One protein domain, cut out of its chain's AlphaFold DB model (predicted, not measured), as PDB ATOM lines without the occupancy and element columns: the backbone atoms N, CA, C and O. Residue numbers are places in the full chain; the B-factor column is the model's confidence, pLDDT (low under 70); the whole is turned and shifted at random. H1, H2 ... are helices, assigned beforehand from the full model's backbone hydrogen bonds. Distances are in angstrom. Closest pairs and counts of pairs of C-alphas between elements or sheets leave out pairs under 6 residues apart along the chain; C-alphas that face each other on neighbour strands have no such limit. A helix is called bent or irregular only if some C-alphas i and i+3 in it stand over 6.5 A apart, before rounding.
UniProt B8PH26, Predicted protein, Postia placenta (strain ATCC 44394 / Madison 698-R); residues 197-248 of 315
ATOM      1  N   LEU A 197     -13.691 -14.936  -1.757       51.56
ATOM      2  CA  LEU A 197     -14.293 -13.609  -1.555       51.56
ATOM      3  C   LEU A 197     -14.390 -12.805  -2.874       51.56
ATOM      4  O   LEU A 197     -15.246 -11.939  -3.027       51.56
ATOM      5  N   VAL A 198     -13.541 -13.147  -3.849       49.00
ATOM      6  CA  VAL A 198     -13.535 -12.645  -5.229       49.00
ATOM      7  C   VAL A 198     -14.851 -12.930  -5.964       49.00
ATOM      8  O   VAL A 198     -15.342 -12.069  -6.690       49.00
ATOM      9  N   ALA A 199     -15.469 -14.096  -5.757       58.12
ATOM     10  CA  ALA A 199     -16.756 -14.442  -6.360       58.12
ATOM     11  C   ALA A 199     -17.915 -13.609  -5.783       58.12
ATOM     12  O   ALA A 199     -18.882 -13.345  -6.491       58.12
ATOM     13  N   TRP A 200     -17.810 -13.147  -4.529       55.62
ATOM     14  CA  TRP A 200     -18.785 -12.232  -3.921       55.62
ATOM     15  C   TRP A 200     -18.714 -10.832  -4.535       55.62
ATOM     16  O   TRP A 200     -19.754 -10.251  -4.825       55.62
ATOM     17  N   SER A 201     -17.510 -10.334  -4.841       59.00
ATOM     18  CA  SER A 201     -17.327  -9.055  -5.548       59.00
ATOM     19  C   SER A 201     -17.900  -9.043  -6.971       59.00
ATOM     20  O   SER A 201     -18.027  -7.976  -7.567       59.00
ATOM     21  N   LEU A 202     -18.234 -10.212  -7.529       61.53
ATOM     22  CA  LEU A 202     -18.901 -10.346  -8.826       61.53
ATOM     23  C   LEU A 202     -20.433 -10.337  -8.721       61.53
ATOM     24  O   LEU A 202     -21.105 -10.232  -9.748       61.53
ATOM     25  N   LEU A 203     -20.994 -10.474  -7.516       67.50
ATOM     26  CA  LEU A 203     -22.435 -10.429  -7.289       67.50
ATOM     27  C   LEU A 203     -22.866  -8.975  -7.073       67.50
ATOM     28  O   LEU A 203     -22.369  -8.308  -6.173       67.50
ATOM     29  N   ASP A 204     -23.834  -8.515  -7.862       60.53
ATOM     30  CA  ASP A 204     -24.454  -7.194  -7.719       60.53
ATOM     31  C   ASP A 204     -25.969  -7.332  -7.471       60.53
ATOM     32  O   ASP A 204     -26.581  -8.364  -7.784       60.53
ATOM     33  N   GLY A 205     -26.573  -6.303  -6.878       73.88
ATOM     34  CA  GLY A 205     -28.018  -6.171  -6.683       73.88
ATOM     35  C   GLY A 205     -28.675  -7.358  -5.969       73.88
ATOM     36  O   GLY A 205     -28.264  -7.776  -4.883       73.88
ATOM     37  N   ASP A 206     -29.722  -7.914  -6.578       68.25
ATOM     38  CA  ASP A 206     -30.529  -8.986  -5.982       68.25
ATOM     39  C   ASP A 206     -29.737 -10.283  -5.758       68.25
ATOM     40  O   ASP A 206     -30.000 -11.012  -4.798       68.25
ATOM     41  N   ALA A 207     -28.725 -10.556  -6.589       73.38
ATOM     42  CA  ALA A 207     -27.845 -11.713  -6.433       73.38
ATOM     43  C   ALA A 207     -26.950 -11.579  -5.193       73.38
ATOM     44  O   ALA A 207     -26.768 -12.543  -4.444       73.38
ATOM     45  N   HIS A 208     -26.461 -10.365  -4.933       76.19
ATOM     46  CA  HIS A 208     -25.711 -10.036  -3.726       76.19
ATOM     47  C   HIS A 208     -26.588 -10.156  -2.469       76.19
ATOM     48  O   HIS A 208     -26.219 -10.831  -1.501       76.19
ATOM     49  N   MET A 209     -27.792  -9.573  -2.497       75.50
ATOM     50  CA  MET A 209     -28.753  -9.644  -1.386       75.50
ATOM     51  C   MET A 209     -29.159 -11.086  -1.058       75.50
ATOM     52  O   MET A 209     -29.219 -11.464   0.112       75.50
ATOM     53  N   TRP A 210     -29.379 -11.912  -2.083       82.19
ATOM     54  CA  TRP A 210     -29.683 -13.332  -1.923       82.19
ATOM     55  C   TRP A 210     -28.519 -14.126  -1.321       82.19
ATOM     56  O   TRP A 210     -28.742 -14.997  -0.480       82.19
ATOM     57  N   ALA A 211     -27.280 -13.829  -1.722       76.94
ATOM     58  CA  ALA A 211     -26.119 -14.605  -1.297       76.94
ATOM     59  C   ALA A 211     -25.613 -14.242   0.114       76.94
ATOM     60  O   ALA A 211     -25.012 -15.072   0.800       76.94
ATOM     61  N   THR A 212     -25.886 -13.014   0.565       78.31
ATOM     62  CA  THR A 212     -25.437 -12.439   1.847       78.31
ATOM     63  C   THR A 212     -25.604 -13.365   3.071       78.31
ATOM     64  O   THR A 212     -24.617 -13.582   3.779       78.31
ATOM     65  N   PRO A 213     -26.780 -13.967   3.354       79.56
ATOM     66  CA  PRO A 213     -26.938 -14.831   4.531       79.56
ATOM     67  C   PRO A 213     -26.081 -16.106   4.479       79.56
ATOM     68  O   PRO A 213     -25.679 -16.619   5.524       79.56
ATOM     69  N   PHE A 214     -25.770 -16.615   3.286       80.31
ATOM     70  CA  PHE A 214     -24.931 -17.803   3.123       80.31
ATOM     71  C   PHE A 214     -23.452 -17.479   3.347       80.31
ATOM     72  O   PHE A 214     -22.744 -18.256   3.985       80.31
ATOM     73  N   PHE A 215     -23.000 -16.306   2.900       73.25
ATOM     74  CA  PHE A 215     -21.646 -15.827   3.180       73.25
ATOM     75  C   PHE A 215     -21.435 -15.525   4.665       73.25
ATOM     76  O   PHE A 215     -20.410 -15.916   5.219       73.25
ATOM     77  N   ALA A 216     -22.423 -14.936   5.345       77.69
ATOM     78  CA  ALA A 216     -22.363 -14.741   6.794       77.69
ATOM     79  C   ALA A 216     -22.184 -16.076   7.548       77.69
ATOM     80  O   ALA A 216     -21.361 -16.172   8.456       77.69
ATOM     81  N   GLN A 217     -22.894 -17.132   7.130       73.19
ATOM     82  CA  GLN A 217     -22.723 -18.483   7.682       73.19
ATOM     83  C   GLN A 217     -21.334 -19.062   7.392       73.19
ATOM     84  O   GLN A 217     -20.715 -19.633   8.286       73.19
ATOM     85  N   LEU A 218     -20.817 -18.888   6.172       74.06
ATOM     86  CA  LEU A 218     -19.476 -19.355   5.809       74.06
ATOM     87  C   LEU A 218     -18.390 -18.683   6.653       74.06
ATOM     88  O   LEU A 218     -17.512 -19.372   7.164       74.06
ATOM     89  N   VAL A 219     -18.476 -17.369   6.869       74.31
ATOM     90  CA  VAL A 219     -17.535 -16.634   7.729       74.31
ATOM     91  C   VAL A 219     -17.593 -17.147   9.173       74.31
ATOM     92  O   VAL A 219     -16.551 -17.361   9.790       74.31
ATOM     93  N   LEU A 220     -18.787 -17.437   9.700       78.00
ATOM     94  CA  LEU A 220     -18.941 -18.015  11.041       78.00
ATOM     95  C   LEU A 220     -18.322 -19.414  11.165       78.00
ATOM     96  O   LEU A 220     -17.724 -19.717  12.202       78.00
ATOM     97  N   VAL A 221     -18.427 -20.244  10.119       76.12
ATOM     98  CA  VAL A 221     -17.752 -21.551  10.048       76.12
ATOM     99  C   VAL A 221     -16.231 -21.375  10.043       76.12
ATOM    100  O   VAL A 221     -15.543 -22.080  10.775       76.12
ATOM    101  N   GLN A 222     -15.703 -20.407   9.286       71.62
ATOM    102  CA  GLN A 222     -14.258 -20.144   9.208       71.62
ATOM    103  C   GLN A 222     -13.663 -19.657  10.534       71.62
ATOM    104  O   GLN A 222     -12.543 -20.017  10.884       71.62
ATOM    105  N   ILE A 223     -14.422 -18.875  11.302       77.81
ATOM    106  CA  ILE A 223     -14.002 -18.374  12.620       77.81
ATOM    107  C   ILE A 223     -14.176 -19.457  13.715       77.81
ATOM    108  O   ILE A 223     -13.819 -19.247  14.871       77.81
ATOM    109  N   GLY A 224     -14.690 -20.646  13.370       78.69
ATOM    110  CA  GLY A 224     -14.850 -21.760  14.310       78.69
ATOM    111  C   GLY A 224     -15.999 -21.561  15.302       78.69
ATOM    112  O   GLY A 224     -15.951 -22.071  16.422       78.69
ATOM    113  N   THR A 225     -17.035 -20.813  14.913       83.88
ATOM    114  CA  THR A 225     -18.184 -20.536  15.787       83.88
ATOM    115  C   THR A 225     -18.990 -21.811  16.038       83.88
ATOM    116  O   THR A 225     -19.403 -22.504  15.106       83.88
ATOM    117  N   GLN A 226     -19.264 -22.111  17.308       75.50
ATOM    118  CA  GLN A 226     -20.035 -23.290  17.696       75.50
ATOM    119  C   GLN A 226     -21.472 -23.210  17.149       75.50
ATOM    120  O   GLN A 226     -22.196 -22.253  17.412       75.50
ATOM    121  N   GLY A 227     -21.886 -24.231  16.391       79.69
ATOM    122  CA  GLY A 227     -23.212 -24.300  15.761       79.69
ATOM    123  C   GLY A 227     -23.298 -23.692  14.355       79.69
ATOM    124  O   GLY A 227     -24.360 -23.765  13.734       79.69
ATOM    125  N   ALA A 228     -22.205 -23.138  13.821       73.12
ATOM    126  CA  ALA A 228     -22.150 -22.717  12.425       73.12
ATOM    127  C   ALA A 228     -22.185 -23.944  11.498       73.12
ATOM    128  O   ALA A 228     -21.477 -24.928  11.717       73.12
ATOM    129  N   THR A 229     -23.031 -23.898  10.469       74.94
ATOM    130  CA  THR A 229     -23.214 -25.000   9.515       74.94
ATOM    131  C   THR A 229     -22.865 -24.506   8.119       74.94
ATOM    132  O   THR A 229     -23.213 -23.389   7.749       74.94
ATOM    133  N   THR A 230     -22.193 -25.328   7.312       74.31
ATOM    134  CA  THR A 230     -21.964 -24.987   5.905       74.31
ATOM    135  C   THR A 230     -23.306 -25.011   5.165       74.31
ATOM    136  O   THR A 230     -23.931 -26.075   5.102       74.31
ATOM    137  N   PRO A 231     -23.775 -23.885   4.597       71.69
ATOM    138  CA  PRO A 231     -25.101 -23.811   3.979       71.69
ATOM    139  C   PRO A 231     -25.236 -24.705   2.740       71.69
ATOM    140  O   PRO A 231     -26.341 -25.109   2.384       71.69
ATOM    141  N   PHE A 232     -24.111 -25.054   2.113       77.56
ATOM    142  CA  PHE A 232     -24.041 -25.961   0.976       77.56
ATOM    143  C   PHE A 232     -22.961 -27.012   1.218       77.56
ATOM    144  O   PHE A 232     -21.897 -26.702   1.749       77.56
ATOM    145  N   ALA A 233     -23.241 -28.250   0.811       77.44
ATOM    146  CA  ALA A 233     -22.307 -29.367   0.961       77.44
ATOM    147  C   ALA A 233     -21.128 -29.297  -0.025       77.44
ATOM    148  O   ALA A 233     -20.065 -29.843   0.243       77.44
ATOM    149  N   ASN A 234     -21.328 -28.665  -1.184       75.50
ATOM    150  CA  ASN A 234     -20.323 -28.477  -2.225       75.50
ATOM    151  C   ASN A 234     -20.753 -27.362  -3.194       75.50
ATOM    152  O   ASN A 234     -21.868 -26.837  -3.122       75.50
ATOM    153  N   GLU A 235     -19.861 -27.034  -4.125       67.00
ATOM    154  CA  GLU A 235     -20.080 -26.041  -5.178       67.00
ATOM    155  C   GLU A 235     -21.308 -26.351  -6.050       67.00
ATOM    156  O   GLU A 235     -22.113 -25.465  -6.331       67.00
ATOM    157  N   ALA A 236     -21.519 -27.620  -6.417       72.62
ATOM    158  CA  ALA A 236     -22.651 -28.026  -7.249       72.62
ATOM    159  C   ALA A 236     -24.005 -27.759  -6.565       72.62
ATOM    160  O   ALA A 236     -24.967 -27.346  -7.219       72.62
ATOM    161  N   ALA A 237     -24.081 -27.943  -5.243       76.31
ATOM    162  CA  ALA A 237     -25.267 -27.627  -4.453       76.31
ATOM    163  C   ALA A 237     -25.543 -26.114  -4.417       76.31
ATOM    164  O   ALA A 237     -26.697 -25.705  -4.565       76.31
ATOM    165  N   PHE A 238     -24.499 -25.285  -4.298       76.38
ATOM    166  CA  PHE A 238     -24.625 -23.826  -4.394       76.38
ATOM    167  C   PHE A 238     -25.098 -23.393  -5.785       76.38
ATOM    168  O   PHE A 238     -26.084 -22.667  -5.897       76.38
ATOM    169  N   ALA A 239     -24.454 -23.879  -6.850       69.88
ATOM    170  CA  ALA A 239     -24.806 -23.533  -8.226       69.88
ATOM    171  C   ALA A 239     -26.247 -23.942  -8.570       69.88
ATOM    172  O   ALA A 239     -26.964 -23.198  -9.238       69.88
ATOM    173  N   THR A 240     -26.701 -25.094  -8.069       73.81
ATOM    174  CA  THR A 240     -28.086 -25.558  -8.239       73.81
ATOM    175  C   THR A 240     -29.076 -24.645  -7.521       73.81
ATOM    176  O   THR A 240     -30.095 -24.287  -8.105       73.81
ATOM    177  N   ALA A 241     -28.780 -24.224  -6.289       76.25
ATOM    178  CA  ALA A 241     -29.629 -23.297  -5.542       76.25
ATOM    179  C   ALA A 241     -29.651 -21.897  -6.175       76.25
ATOM    180  O   ALA A 241     -30.721 -21.322  -6.350       76.25
ATOM    181  N   PHE A 242     -28.493 -21.385  -6.598       74.50
ATOM    182  CA  PHE A 242     -28.381 -20.113  -7.312       74.50
ATOM    183  C   PHE A 242     -29.179 -20.147  -8.621       74.50
ATOM    184  O   PHE A 242     -30.001 -19.270  -8.883       74.50
ATOM    185  N   LYS A 243     -29.028 -21.217  -9.411       71.00
ATOM    186  CA  LYS A 243     -29.809 -21.444 -10.632       71.00
ATOM    187  C   LYS A 243     -31.293 -21.683 -10.344       71.00
ATOM    188  O   LYS A 243     -32.118 -21.344 -11.174       71.00
ATOM    189  N   ALA A 244     -31.682 -22.226  -9.199       73.81
ATOM    190  CA  ALA A 244     -33.096 -22.327  -8.839       73.81
ATOM    191  C   ALA A 244     -33.696 -20.956  -8.476       73.81
ATOM    192  O   ALA A 244     -34.852 -20.689  -8.795       73.81
ATOM    193  N   CYS A 245     -32.913 -20.081  -7.840       69.38
ATOM    194  CA  CYS A 245     -33.354 -18.749  -7.427       69.38
ATOM    195  C   CYS A 245     -33.359 -17.728  -8.572       69.38
ATOM    196  O   CYS A 245     -34.263 -16.900  -8.627       69.38
ATOM    197  N   PHE A 246     -32.403 -17.819  -9.499       65.06
ATOM    198  CA  PHE A 246     -32.248 -16.870 -10.612       65.06
ATOM    199  C   PHE A 246     -32.447 -17.486 -11.996       65.06
ATOM    200  O   PHE A 246     -32.700 -16.777 -12.961       65.06
ATOM    201  N   GLY A 247     -32.368 -18.809 -12.118       63.59
ATOM    202  CA  GLY A 247     -32.620 -19.529 -13.370       63.59
ATOM    203  C   GLY A 247     -34.100 -19.799 -13.633       63.59
ATOM    204  O   GLY A 247     -34.418 -20.538 -14.560       63.59
ATOM    205  N   ASN A 248     -35.000 -19.186 -12.858       56.09
ATOM    206  CA  ASN A 248     -36.406 -19.041 -13.217       56.09
ATOM    207  C   ASN A 248     -36.663 -17.662 -13.847       56.09
ATOM    208  O   ASN A 248     -37.417 -16.851 -13.318       56.09
TER     209      ASN A 248
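AT A GLANCE: This is residues 197 to 248 of the 315 residues of the protein "Predicted protein" of Postia placenta (strain ATCC 44394 / Madison 698-R) (UniProt B8PH26). Picture an open U: the kinked helix H2 makes one arm, residues 223 to 234 turn and lead back, and H3 runs opposite to H2. The short H1 sits beside H2. The printed part has 52 residues with three named helices, H1, H2 and H3, and no named strand, an all-helix class. It is only just compact, close to loose, with a radius of gyration of the C-alphas of 11.6 A, and elongated, spanning 35 by 20 by 15 A.

HOW THE PARTS SIT: Start at H1, residues 197 to 200, close to but not clearly touching H2, residues 205 to 222; their closest C-alphas, Trp 200 and His 208, are 7.3 A apart. H3, residues 235 to 246, is close to but not clearly touching H2, at a shallow tilt of 29 degrees, opposite ways; their closest C-alphas, Ala 207 and Phe 246, are 8.0 A apart. H1 and H3 are apart. In H3 every O i to N i+4 pair is within hydrogen-bond range, in H2 12 of 14; H1 is too short for one.

IN THESE COORDINATES: Find C-alpha 197 at (-14.293, -13.609, -1.555), where H1 begins, 5.3 A long. H2 covers 25.2 A, with a kink of 41 degrees near residue 213; it is irregular, C-alphas 210 and 213 being 7.2 A apart. H3 covers 16.2 A to C-alpha 246 at (-32.248, -16.870, -10.612).

THE WHOLE: The farthest C-alphas, Gln 226 and Asn 248, are 35.2 A apart. The printed part has no cut; the link H1 to H2 is tight, H2 to H3 long. The model's pLDDT is under 70 at 15 residues, among them 197 to 204 and 245 to 248.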